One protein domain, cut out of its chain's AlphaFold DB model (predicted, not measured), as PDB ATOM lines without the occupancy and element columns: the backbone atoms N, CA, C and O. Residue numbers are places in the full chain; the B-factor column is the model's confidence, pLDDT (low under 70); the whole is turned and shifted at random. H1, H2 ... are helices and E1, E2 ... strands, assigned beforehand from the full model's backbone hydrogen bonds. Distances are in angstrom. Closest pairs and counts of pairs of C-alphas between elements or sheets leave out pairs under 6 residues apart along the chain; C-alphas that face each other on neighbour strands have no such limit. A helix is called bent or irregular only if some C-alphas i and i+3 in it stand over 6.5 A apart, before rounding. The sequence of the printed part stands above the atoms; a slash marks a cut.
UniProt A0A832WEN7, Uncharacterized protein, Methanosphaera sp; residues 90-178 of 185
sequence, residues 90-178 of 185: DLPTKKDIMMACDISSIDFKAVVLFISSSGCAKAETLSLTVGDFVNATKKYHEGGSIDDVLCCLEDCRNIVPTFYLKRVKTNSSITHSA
ATOM      1  N   ASP A  90     198.492 153.856 132.404       86.19
ATOM      2  CA  ASP A  90     199.453 154.431 131.454       86.19
ATOM      3  C   ASP A  90     200.116 155.716 131.977       86.19
ATOM      4  O   ASP A  90     201.018 156.261 131.333       86.19
ATOM      5  N   LEU A  91     199.648 156.256 133.109       89.25
ATOM      6  CA  LEU A  91     200.206 157.473 133.683       89.25
ATOM      7  C   LEU A  91     201.538 157.182 134.388       89.25
ATOM      8  O   LEU A  91     201.653 156.199 135.120       89.25
ATOM      9  N   PRO A  92     202.541 158.066 134.244       90.44
ATOM     10  CA  PRO A  92     203.807 157.904 134.940       90.44
ATOM     11  C   PRO A  92     203.605 157.995 136.455       90.44
ATOM     12  O   PRO A  92     202.963 158.916 136.970       90.44
ATOM     13  N   THR A  93     204.204 157.061 137.185       92.50
ATOM     14  CA  THR A  93     204.222 157.077 138.645       92.50
ATOM     15  C   THR A  93     205.255 158.074 139.167       92.50
ATOM     16  O   THR A  93     206.160 158.522 138.459       92.50
ATOM     17  N   LYS A  94     205.193 158.380 140.470       91.50
ATOM     18  CA  LYS A  94     206.227 159.189 141.138       91.50
ATOM     19  C   LYS A  94     207.637 158.623 140.918       91.50
ATOM     20  O   LYS A  94     208.578 159.398 140.769       91.50
ATOM     21  N   LYS A  95     207.787 157.293 140.895       94.19
ATOM     22  CA  LYS A  95     209.085 156.637 140.680       94.19
ATOM     23  C   LYS A  95     209.616 156.905 139.274       94.19
ATOM     24  O   LYS A  95     210.794 157.207 139.137       94.19
ATOM     25  N   ASP A  96     208.743 156.880 138.271       93.88
ATOM     26  CA  ASP A  96     209.116 157.151 136.878       93.88
ATOM     27  C   ASP A  96     209.574 158.603 136.702       93.88
ATOM     28  O   ASP A  96     210.584 158.866 136.053       93.88
ATOM     29  N   ILE A  97     208.888 159.551 137.355       93.88
ATOM     30  CA  ILE A  97     209.274 160.972 137.354       93.88
ATOM     31  C   ILE A  97     210.635 161.173 138.035       93.88
ATOM     32  O   ILE A  97     211.474 161.908 137.515       93.88
ATOM     33  N   MET A  98     210.873 160.516 139.178       93.62
ATOM     34  CA  MET A  98     212.162 160.580 139.877       93.62
ATOM     35  C   MET A  98     213.291 160.007 139.015       93.62
ATOM     36  O   MET A  98     214.294 160.682 138.806       93.62
ATOM     37  N   MET A  99     213.086 158.829 138.422       95.31
ATOM     38  CA  MET A  99     214.061 158.203 137.530       95.31
ATOM     39  C   MET A  99     214.371 159.084 136.314       95.31
ATOM     40  O   MET A  99     215.534 159.242 135.947       95.31
ATOM     41  N   ALA A 100     213.351 159.708 135.714       93.62
ATOM     42  CA  ALA A 100     213.536 160.653 134.618       93.62
ATOM     43  C   ALA A 100     214.377 161.865 135.048       93.62
ATOM     44  O   ALA A 100     215.225 162.321 134.283       93.62
ATOM     45  N   CYS A 101     214.185 162.372 136.267       93.69
ATOM     46  CA  CYS A 101     214.991 163.463 136.810       93.69
ATOM     47  C   CYS A 101     216.448 163.042 137.063       93.69
ATOM     48  O   CYS A 101     217.348 163.848 136.832       93.69
ATOM     49  N   ASP A 102     216.696 161.811 137.511       94.31
ATOM     50  CA  ASP A 102     218.042 161.323 137.840       94.31
ATOM     51  C   ASP A 102     218.947 161.199 136.608       94.31
ATOM     52  O   ASP A 102     220.142 161.479 136.688       94.31
ATOM     53  N   ILE A 103     218.377 160.836 135.455       95.00
ATOM     54  CA  ILE A 103     219.121 160.682 134.194       95.00
ATOM     55  C   ILE A 103     219.177 161.963 133.345       95.00
ATOM     56  O   ILE A 103     219.868 161.994 132.326       95.00
ATOM     57  N   SER A 104     218.431 163.004 133.721       93.94
ATOM     58  CA  SER A 104     218.284 164.231 132.929       93.94
ATOM     59  C   SER A 104     219.252 165.335 133.352       93.94
ATOM     60  O   SER A 104     219.629 165.448 134.520       93.94
ATOM     61  N   SER A 105     219.593 166.222 132.411       95.00
ATOM     62  CA  SER A 105     220.272 167.483 132.732       95.00
ATOM     63  C   SER A 105     219.395 168.385 133.611       95.00
ATOM     64  O   SER A 105     218.182 168.189 133.731       95.00
ATOM     65  N   ILE A 106     220.010 169.404 134.216       91.69
ATOM     66  CA  ILE A 106     219.314 170.337 135.109       91.69
ATOM     67  C   ILE A 106     218.146 171.063 134.420       91.69
ATOM     68  O   ILE A 106     217.071 171.175 135.009       91.69
ATOM     69  N   ASP A 107     218.307 171.440 133.150       90.81
ATOM     70  CA  ASP A 107     217.265 172.116 132.369       90.81
ATOM     71  C   ASP A 107     216.049 171.207 132.153       90.81
ATOM     72  O   ASP A 107     214.905 171.597 132.390       90.81
ATOM     73  N   PHE A 108     216.288 169.948 131.769       92.12
ATOM     74  CA  PHE A 108     215.213 168.974 131.585       92.12
ATOM     75  C   PHE A 108     214.545 168.605 132.906       92.12
ATOM     76  O   PHE A 108     213.325 168.458 132.949       92.12
ATOM     77  N   LYS A 109     215.311 168.516 133.997       94.06
ATOM     78  CA  LYS A 109     214.773 168.293 135.342       94.06
ATOM     79  C   LYS A 109     213.804 169.406 135.739       94.06
ATOM     80  O   LYS A 109     212.703 169.105 136.195       94.06
ATOM     81  N   ALA A 110     214.166 170.668 135.503       90.56
ATOM     82  CA  ALA A 110     213.281 171.803 135.756       90.56
ATOM     83  C   ALA A 110     211.975 171.696 134.948       90.56
ATOM     84  O   ALA A 110     210.894 171.864 135.509       90.56
ATOM     85  N   VAL A 111     212.053 171.328 133.664       92.00
ATOM     86  CA  VAL A 111     210.873 171.133 132.802       92.00
ATOM     87  C   VAL A 111     209.990 169.973 133.277       92.00
ATOM     88  O   VAL A 111     208.771 170.128 133.362       92.00
ATOM     89  N   VAL A 112     210.574 168.819 133.611       92.56
ATOM     90  CA  VAL A 112     209.840 167.635 134.096       92.56
ATOM     91  C   VAL A 112     209.120 167.943 135.410       92.56
ATOM     92  O   VAL A 112     207.929 167.650 135.552       92.56
ATOM     93  N   LEU A 113     209.809 168.579 136.359       91.31
ATOM     94  CA  LEU A 113     209.226 168.989 137.637       91.31
ATOM     95  C   LEU A 113     208.138 170.048 137.450       91.31
ATOM     96  O   LEU A 113     207.082 169.970 138.077       91.31
ATOM     97  N   PHE A 114     208.350 171.009 136.554       90.69
ATOM     98  CA  PHE A 114     207.353 172.025 136.251       90.69
ATOM     99  C   PHE A 114     206.076 171.409 135.668       90.69
ATOM    100  O   PHE A 114     204.989 171.653 136.189       90.69
ATOM    101  N   ILE A 115     206.187 170.570 134.633       91.19
ATOM    102  CA  ILE A 115     205.032 169.923 133.988       91.19
ATOM    103  C   ILE A 115     204.280 169.034 134.982       91.19
ATOM    104  O   ILE A 115     203.055 169.113 135.070       91.19
ATOM    105  N   SER A 116     205.001 168.222 135.759       91.25
ATOM    106  CA  SER A 116     204.388 167.298 136.721       91.25
ATOM    107  C   SER A 116     203.726 167.998 137.911       91.25
ATOM    108  O   SER A 116     202.709 167.512 138.397       91.25
ATOM    109  N   SER A 117     204.254 169.140 138.363       89.06
ATOM    110  CA  SER A 117     203.681 169.891 139.491       89.06
ATOM    111  C   SER A 117     202.553 170.845 139.097       89.06
ATOM    112  O   SER A 117     201.660 171.081 139.906       89.06
ATOM    113  N   SER A 118     202.572 171.383 137.874       87.88
ATOM    114  CA  SER A 118     201.597 172.380 137.401       87.88
ATOM    115  C   SER A 118     200.491 171.818 136.507       87.88
ATOM    116  O   SER A 118     199.485 172.492 136.260       87.88
ATOM    117  N   GLY A 119     200.688 170.614 135.957       86.44
ATOM    118  CA  GLY A 119     199.797 170.020 134.960       86.44
ATOM    119  C   GLY A 119     199.788 170.751 133.610       86.44
ATOM    120  O   GLY A 119     198.854 170.568 132.828       86.44
ATOM    121  N   CYS A 120     200.783 171.603 133.330       86.88
ATOM    122  CA  CYS A 120     200.878 172.325 132.059       86.88
ATOM    123  C   CYS A 120     201.154 171.376 130.887       86.88
ATOM    124  O   CYS A 120     201.924 170.421 130.991       86.88
ATOM    125  N   ALA A 121     200.592 171.679 129.715       87.00
ATOM    126  CA  ALA A 121     200.946 170.958 128.501       87.00
ATOM    127  C   ALA A 121     202.367 171.324 128.036       87.00
ATOM    128  O   ALA A 121     202.875 172.422 128.287       87.00
ATOM    129  N   LYS A 122     202.988 170.434 127.251       88.31
ATOM    130  CA  LYS A 122     204.320 170.662 126.662       88.31
ATOM    131  C   LYS A 122     204.412 171.993 125.907       88.31
ATOM    132  O   LYS A 122     205.365 172.737 126.090       88.31
ATOM    133  N   ALA A 123     203.430 172.284 125.052       86.50
ATOM    134  CA  ALA A 123     203.441 173.497 124.232       86.50
ATOM    135  C   ALA A 123     203.358 174.778 125.080       86.50
ATOM    136  O   ALA A 123     204.018 175.755 124.758       86.50
ATOM    137  N   GLU A 124     202.582 174.747 126.167       84.38
ATOM    138  CA  GLU A 124     202.446 175.865 127.109       84.38
ATOM    139  C   GLU A 124     203.767 176.075 127.865       84.38
ATOM    140  O   GLU A 124     204.292 177.183 127.906       84.38
ATOM    141  N   THR A 125     204.371 174.988 128.353       89.31
ATOM    142  CA  THR A 125     205.658 175.023 129.069       89.31
ATOM    143  C   THR A 125     206.790 175.578 128.204       89.31
ATOM    144  O   THR A 125     207.553 176.423 128.653       89.31
ATOM    145  N   LEU A 126     206.885 175.147 126.943       88.88
ATOM    146  CA  LEU A 126     207.930 175.610 126.021       88.88
ATOM    147  C   LEU A 126     207.744 177.062 125.555       88.88
ATOM    148  O   LEU A 126     208.656 177.619 124.953       88.88
ATOM    149  N   SER A 127     206.577 177.664 125.799       88.69
ATOM    150  CA  SER A 127     206.308 179.067 125.465       88.69
ATOM    151  C   SER A 127     206.628 180.049 126.597       88.69
ATOM    152  O   SER A 127     206.506 181.253 126.392       88.69
ATOM    153  N   LEU A 128     207.029 179.547 127.771       89.94
ATOM    154  CA  LEU A 128     207.359 180.369 128.932       89.94
ATOM    155  C   LEU A 128     208.603 181.223 128.691       89.94
ATOM    156  O   LEU A 128     209.621 180.753 128.180       89.94
ATOM    157  N   THR A 129     208.534 182.470 129.137       91.19
ATOM    158  CA  THR A 129     209.634 183.429 129.100       91.19
ATOM    159  C   THR A 129     210.141 183.752 130.506       91.19
ATOM    160  O   THR A 129     209.472 183.511 131.511       91.19
ATOM    161  N   VAL A 130     211.320 184.377 130.588       90.75
ATOM    162  CA  VAL A 130     211.846 184.916 131.857       90.75
ATOM    163  C   VAL A 130     210.881 185.945 132.460       90.75
ATOM    164  O   VAL A 130     210.691 185.980 133.673       90.75
ATOM    165  N   GLY A 131     210.208 186.739 131.619       90.50
ATOM    166  CA  GLY A 131     209.194 187.691 132.071       90.50
ATOM    167  C   GLY A 131     208.010 187.007 132.759       90.50
ATOM    168  O   GLY A 131     207.527 187.503 133.776       90.50
ATOM    169  N   ASP A 132     207.584 185.842 132.267       90.38
ATOM    170  CA  ASP A 132     206.511 185.062 132.896       90.38
ATOM    171  C   ASP A 132     206.923 184.554 134.278       90.38
ATOM    172  O   ASP A 132     206.126 184.605 135.210       90.38
ATOM    173  N   PHE A 133     208.179 184.130 134.438       90.12
ATOM    174  CA  PHE A 133     208.723 183.715 135.731       90.12
ATOM    175  C   PHE A 133     208.755 184.866 136.750       90.12
ATOM    176  O   PHE A 133     208.262 184.709 137.871       90.12
ATOM    177  N   VAL A 134     209.269 186.034 136.353       91.38
ATOM    178  CA  VAL A 134     209.314 187.236 137.207       91.38
ATOM    179  C   VAL A 134     207.899 187.681 137.587       91.38
ATOM    180  O   VAL A 134     207.610 187.975 138.743       91.38
ATOM    181  N   ASN A 135     206.959 187.666 136.642       91.00
ATOM    182  CA  ASN A 135     205.569 188.009 136.939       91.00
ATOM    183  C   ASN A 135     204.911 186.990 137.877       91.00
ATOM    184  O   ASN A 135     204.197 187.379 138.801       91.00
ATOM    185  N   ALA A 136     205.171 185.698 137.675       89.94
ATOM    186  CA  ALA A 136     204.597 184.634 138.489       89.94
ATOM    187  C   ALA A 136     205.114 184.638 139.934       89.94
ATOM    188  O   ALA A 136     204.407 184.187 140.839       89.94
ATOM    189  N   THR A 137     206.324 185.157 140.158       90.88
ATOM    190  CA  THR A 137     206.973 185.260 141.473       90.88
ATOM    191  C   THR A 137     206.895 186.654 142.097       90.88
ATOM    192  O   THR A 137     207.337 186.832 143.230       90.88
ATOM    193  N   LYS A 138     206.210 187.608 141.453       90.44
ATOM    194  CA  LYS A 138     206.095 189.013 141.884       90.44
ATOM    195  C   LYS A 138     205.614 189.225 143.323       90.44
ATOM    196  O   LYS A 138     205.903 190.246 143.924       90.44
ATOM    197  N   LYS A 139     204.890 188.268 143.912       89.50
ATOM    198  CA  LYS A 139     204.486 188.329 145.329       89.50
ATOM    199  C   LYS A 139     205.678 188.285 146.303       89.50
ATOM    200  O   LYS A 139     205.522 188.641 147.467       89.50
ATOM    201  N   TYR A 140     206.831 187.806 145.851       88.94
ATOM    202  CA  TYR A 140     207.979 187.467 146.687       88.94
ATOM    203  C   TYR A 140     209.187 188.387 146.464       88.94
ATOM    204  O   TYR A 140     210.214 188.194 147.105       88.94
ATOM    205  N   HIS A 141     209.084 189.367 145.564       89.12
ATOM    206  CA  HIS A 141     210.166 190.293 145.245       89.12
ATOM    207  C   HIS A 141     209.609 191.621 144.712       89.12
ATOM    208  O   HIS A 141     208.525 191.666 144.136       89.12
ATOM    209  N   GLU A 142     210.397 192.692 144.798       86.94
ATOM    210  CA  GLU A 142     210.013 194.020 144.283       86.94
ATOM    211  C   GLU A 142     210.298 194.197 142.775       86.94
ATOM    212  O   GLU A 142     209.945 195.206 142.169       86.94
ATOM    213  N   GLY A 143     210.897 193.188 142.136       83.00
ATOM    214  CA  GLY A 143     211.304 193.222 140.729       83.00
ATOM    215  C   GLY A 143     212.769 193.628 140.598       83.00
ATOM    216  O   GLY A 143     213.524 193.490 141.552       83.00
ATOM    217  N   GLY A 144     213.170 194.109 139.420       86.19
ATOM    218  CA  GLY A 144     214.564 194.451 139.125       86.19
ATOM    219  C   GLY A 144     215.176 193.529 138.076       86.19
ATOM    220  O   GLY A 144     214.470 193.037 137.190       86.19
ATOM    221  N   SER A 145     216.492 193.332 138.150       89.62
ATOM    222  CA  SER A 145     217.180 192.366 137.297       89.62
ATOM    223  C   SER A 145     216.794 190.933 137.678       89.62
ATOM    224  O   SER A 145     216.269 190.677 138.763       89.62
ATOM    225  N   ILE A 146     217.041 189.975 136.780       89.06
ATOM    226  CA  ILE A 146     216.791 188.564 137.092       89.06
ATOM    227  C   ILE A 146     217.629 188.097 138.288       89.06
ATOM    228  O   ILE A 146     217.137 187.313 139.092       89.06
ATOM    229  N   ASP A 147     218.844 188.623 138.447       90.44
ATOM    230  CA  ASP A 147     219.725 188.284 139.564       90.44
ATOM    231  C   ASP A 147     219.137 188.763 140.899       90.44
ATOM    232  O   ASP A 147     219.081 187.987 141.849       90.44
ATOM    233  N   ASP A 148     218.582 189.983 140.947       89.38
ATOM    234  CA  ASP A 148     217.903 190.510 142.144       89.38
ATOM    235  C   ASP A 148     216.714 189.625 142.541       89.38
ATOM    236  O   ASP A 148     216.534 189.273 143.710       89.38
ATOM    237  N   VAL A 149     215.917 189.222 141.544       89.75
ATOM    238  CA  VAL A 149     214.778 188.320 141.737       89.75
ATOM    239  C   VAL A 149     215.249 186.974 142.285       89.75
ATOM    240  O   VAL A 149     214.686 186.488 143.262       89.75
ATOM    241  N   LEU A 150     216.286 186.372 141.699       88.75
ATOM    242  CA  LEU A 150     216.814 185.083 142.150       88.75
ATOM    243  C   LEU A 150     217.373 185.160 143.576       88.75
ATOM    244  O   LEU A 150     217.064 184.274 144.374       88.75
ATOM    245  N   CYS A 151     218.096 186.226 143.924       88.31
ATOM    246  CA  CYS A 151     218.597 186.452 145.281       88.31
ATOM    247  C   CYS A 151     217.458 186.544 146.309       88.31
ATOM    248  O   CYS A 151     217.530 185.910 147.358       88.31
ATOM    249  N   CYS A 152     216.368 187.261 146.012       85.94
ATOM    250  CA  CYS A 152     215.206 187.313 146.910       85.94
ATOM    251  C   CYS A 152     214.532 185.942 147.097       85.94
ATOM    252  O   CYS A 152     213.992 185.639 148.165       85.94
ATOM    253  N   LEU A 153     214.533 185.110 146.052       87.38
ATOM    254  CA  LEU A 153     213.879 183.804 146.065       87.38
ATOM    255  C   LEU A 153     214.736 182.700 146.706       87.38
ATOM    256  O   LEU A 153     214.185 181.677 147.117       87.38
ATOM    257  N   GLU A 154     216.053 182.881 146.809       84.62
ATOM    258  CA  GLU A 154     216.988 181.860 147.297       84.62
ATOM    259  C   GLU A 154     216.636 181.377 148.716       84.62
ATOM    260  O   GLU A 154     216.494 180.165 148.948       84.62
ATOM    261  N   ASP A 155     216.359 182.326 149.615       77.50
ATOM    262  CA  ASP A 155     216.032 182.087 151.027       77.50
ATOM    263  C   ASP A 155     214.570 181.680 151.272       77.50
ATOM    264  O   ASP A 155     214.201 181.181 152.343       77.50
ATOM    265  N   CYS A 156     213.707 181.837 150.270       77.62
ATOM    266  CA  CYS A 156     212.288 181.551 150.400       77.62
ATOM    267  C   CYS A 156     212.005 180.061 150.139       77.62
ATOM    268  O   CYS A 156     212.109 179.554 149.022       77.62
ATOM    269  N   ARG A 157     211.588 179.326 151.179       72.88
ATOM    270  CA  ARG A 157     211.259 177.888 151.061       72.88
ATOM    271  C   ARG A 157     209.836 177.598 150.577       72.88
ATOM    272  O   ARG A 157     209.580 176.505 150.090       72.88
ATOM    273  N   ASN A 158     208.933 178.574 150.672       80.38
ATOM    274  CA  ASN A 158     207.498 178.407 150.408       80.38
ATOM    275  C   ASN A 158     207.025 179.276 149.231       80.38
ATOM    276  O   ASN A 158     206.033 180.003 149.332       80.38
ATOM    277  N   ILE A 159     207.767 179.240 148.122       83.50
ATOM    278  CA  ILE A 159     207.415 179.985 146.912       83.50
ATOM    279  C   ILE A 159     206.485 179.134 146.052       83.50
ATOM    280  O   ILE A 159     206.855 178.050 145.594       83.50
ATOM    281  N   VAL A 160     205.293 179.661 145.791       85.69
ATOM    282  CA  VAL A 160     204.329 179.081 144.856       85.69
ATOM    283  C   VAL A 160     204.068 180.113 143.760       85.69
ATOM    284  O   VAL A 160     203.200 180.975 143.933       85.69
ATOM    285  N   PRO A 161     204.837 180.113 142.656       86.00
ATOM    286  CA  PRO A 161     204.551 180.992 141.534       86.00
ATOM    287  C   PRO A 161     203.175 180.714 140.935       86.00
ATOM    288  O   PRO A 161     202.735 179.565 140.829       86.00
ATOM    289  N   THR A 162     202.524 181.783 140.485       87.06
ATOM    290  CA  THR A 162     201.259 181.710 139.746       87.06
ATOM    291  C   THR A 162     201.481 182.159 138.308       87.06
ATOM    292  O   THR A 162     201.672 183.342 138.043       87.06
ATOM    293  N   PHE A 163     201.454 181.215 137.373       86.19
ATOM    294  CA  PHE A 163     201.594 181.466 135.945       86.19
ATOM    295  C   PHE A 163     200.225 181.682 135.298       86.19
ATOM    296  O   PHE A 163     199.298 180.885 135.471       86.19
ATOM    297  N   TYR A 164     200.111 182.740 134.499       82.06
ATOM    298  CA  TYR A 164     198.933 183.015 133.682       82.06
ATOM    299  C   TYR A 164     199.256 182.665 132.234       82.06
ATOM    300  O   TYR A 164     200.009 183.375 131.575       82.06
ATOM    301  N   LEU A 165     198.706 181.554 131.748       78.56
ATOM    302  CA  LEU A 165     199.027 181.008 130.433       78.56
ATOM    303  C   LEU A 165     197.809 181.030 129.523       78.56
ATOM    304  O   LEU A 165     196.660 180.891 129.946       78.56
ATOM    305  N   LYS A 166     198.067 181.180 128.229       74.12
ATOM    306  CA  LYS A 166     197.039 181.093 127.200       74.12
ATOM    307  C   LYS A 166     197.202 179.783 126.446       74.12
ATOM    308  O   LYS A 166     198.263 179.513 125.888       74.12
ATOM    309  N   ARG A 167     196.146 178.967 126.395       68.00
ATOM    310  CA  ARG A 167     196.178 177.702 125.653       68.00
ATOM    311  C   ARG A 167     196.396 177.969 124.171       68.00
ATOM    312  O   ARG A 167     195.534 178.552 123.515       68.00
ATOM    313  N   VAL A 168     197.471 177.419 123.615       68.75
ATOM    314  CA  VAL A 168     197.767 177.512 122.174       68.75
ATOM    315  C   VAL A 168     196.666 176.853 121.328       68.75
ATOM    316  O   VAL A 168     196.308 177.356 120.270       68.75
ATOM    317  N   LYS A 169     196.083 175.742 121.804       63.41
ATOM    318  CA  LYS A 169     195.109 174.954 121.027       63.41
ATOM    319  C   LYS A 169     193.701 175.559 120.985       63.41
ATOM    320  O   LYS A 169     193.021 175.416 119.977       63.41
ATOM    321  N   THR A 170     193.241 176.173 122.075       66.00
ATOM    322  CA  THR A 170     191.846 176.645 122.216       66.00
ATOM    323  C   THR A 170     191.732 178.158 122.374       66.00
ATOM    324  O   THR A 170     190.625 178.674 122.486       66.00
ATOM    325  N   ASN A 171     192.862 178.875 122.393       59.75
ATOM    326  CA  ASN A 171     192.937 180.324 122.587       59.75
ATOM    327  C   ASN A 171     192.314 180.817 123.915       59.75
ATOM    328  O   ASN A 171     191.986 181.994 124.042       59.75
ATOM    329  N   SER A 172     192.150 179.925 124.901       62.81
ATOM    330  CA  SER A 172     191.519 180.196 126.204       62.81
ATOM    331  C   SER A 172     192.562 180.507 127.284       62.81
ATOM    332  O   SER A 172     193.635 179.905 127.282       62.81
ATOM    333  N   SER A 173     192.251 181.407 128.219       63.31
ATOM    334  CA  SER A 173     193.126 181.746 129.356       63.31
ATOM    335  C   SER A 173     192.994 180.724 130.491       63.31
ATOM    336  O   SER A 173     191.875 180.357 130.847       63.31
ATOM    337  N   ILE A 174     194.116 180.279 131.064       62.62
ATOM    338  CA  ILE A 174     194.175 179.351 132.203       62.62
ATOM    339  C   ILE A 174     195.238 179.820 133.202       62.62
ATOM    340  O   ILE A 174     196.295 180.320 132.823       62.62
ATOM    341  N   THR A 175     194.957 179.632 134.489       62.62
ATOM    342  CA  THR A 175     195.903 179.888 135.579       62.62
ATOM    343  C   THR A 175     196.500 178.569 136.054       62.62
ATOM    344  O   THR A 175     195.758 177.649 136.393       62.62
ATOM    345  N   HIS A 176     197.826 178.491 136.110       70.06
ATOM    346  CA  HIS A 176     198.562 177.361 136.670       70.06
ATOM    347  C   HIS A 176     199.413 177.832 137.848       70.06
ATOM    348  O   HIS A 176     200.021 178.897 137.798       70.06
ATOM    349  N   SER A 177     199.495 177.031 138.903       61.91
ATOM    350  CA  SER A 177     200.474 177.214 139.973       61.91
ATOM    351  C   SER A 177     201.457 176.051 139.945       61.91
ATOM    352  O   SER A 177     201.074 174.907 139.715       61.91
ATOM    353  N   ALA A 178     202.737 176.350 140.131       61.97
ATOM    354  CA  ALA A 178     203.796 175.348 140.203       61.97
ATOM    355  C   ALA A 178     204.534 175.506 141.533       61.97
ATOM    356  O   ALA A 178     204.546 176.593 142.101       61.97
TER     357      ALA A 178
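This is residues 90 to 178 of the 185 residues of an uncharacterized protein of Methanosphaera sp (UniProt A0A832WEN7). Two pairs of helices, H1 with H2 and H4 with H5, make the two ends of a loosely joined body, and a two-stranded hairpin, E1 and E2, lies to one side between them. H1 and H2 fold back on each other as a helical hairpin with the short H3 near H2, while E1 packs on H4 and the end of E2 comes near the end of H2. The printed part has 89 residues, with five named helices followed by two named strands, H1 H2 H3 H4 H5 E1 E2, the strands antiparallel; the class is mostly helix. It is only just compact, close to loose, with a radius of gyration of the C-alphas of 14.3 A, and spans 43 by 34 by 20 A.

Begin at H1, residues 94 to 103, and go on to H2, residues 106 to 118: they touch and form a helical hairpin, opposite ways at a shallow tilt of 17 degrees. H2 touches H1 with residues 108 to 112 alone, and the closest C-alphas of the two, those of Cys 101 and Lys 109, are 5.1 A apart. Next comes H3, residues 122 to 125, which touches residues 111 to 115 of H2 alone; the closest C-alphas, of Ile 115 and Thr 125, are 7.1 A apart. H4, residues 130 to 140, is apart from H2 and H3. H4 touches H5, residues 146 to 154, the same way at a steep tilt of 42 degrees, with the C-alphas of Tyr 140 and Leu 153 closest at 7.0 A. E1, residues 162 to 166, comes to 4.6 A from H4 between the C-alphas of Thr 162 and Ala 136. E1 and E2, residues 173 to 177, form an antiparallel hairpin; look for N 163 and O 176 at 2.8 A and N 174 and O 165 at 2.8 A. The closest C-alphas of H2 and E2, of Ser 118 and Ser 177, are 5.6 A apart. Every O i to N i+4 pair is within hydrogen-bond range in H1, H2 and H5; in H4 5 of 7 are, and H3 is too short for such a pair.

Find C-alpha 94 at (206.227, 159.189, 141.138), where H1 begins its 14.7 A. H2 runs 18.0 A from C-alpha 106 at (219.314, 170.337, 135.109), and H3 5.2 A. H4 runs 15.5 A and is irregular, with C-alphas 136 and 139 7.8 A apart; H5 runs 12.2 A. E1 is 13.3 A long, and E2, 13.7 A long, ends at C-alpha 177 at (200.474, 177.214, 139.973).

The two C-alphas farthest apart, of Asp 90 and Gly 144, are 43.5 A apart. The printed part has no cut, and no link is long. Look for low confidence, pLDDT under 70, at residues 167 to 175 and 177 to 178; the mean of the printed part is 85.4.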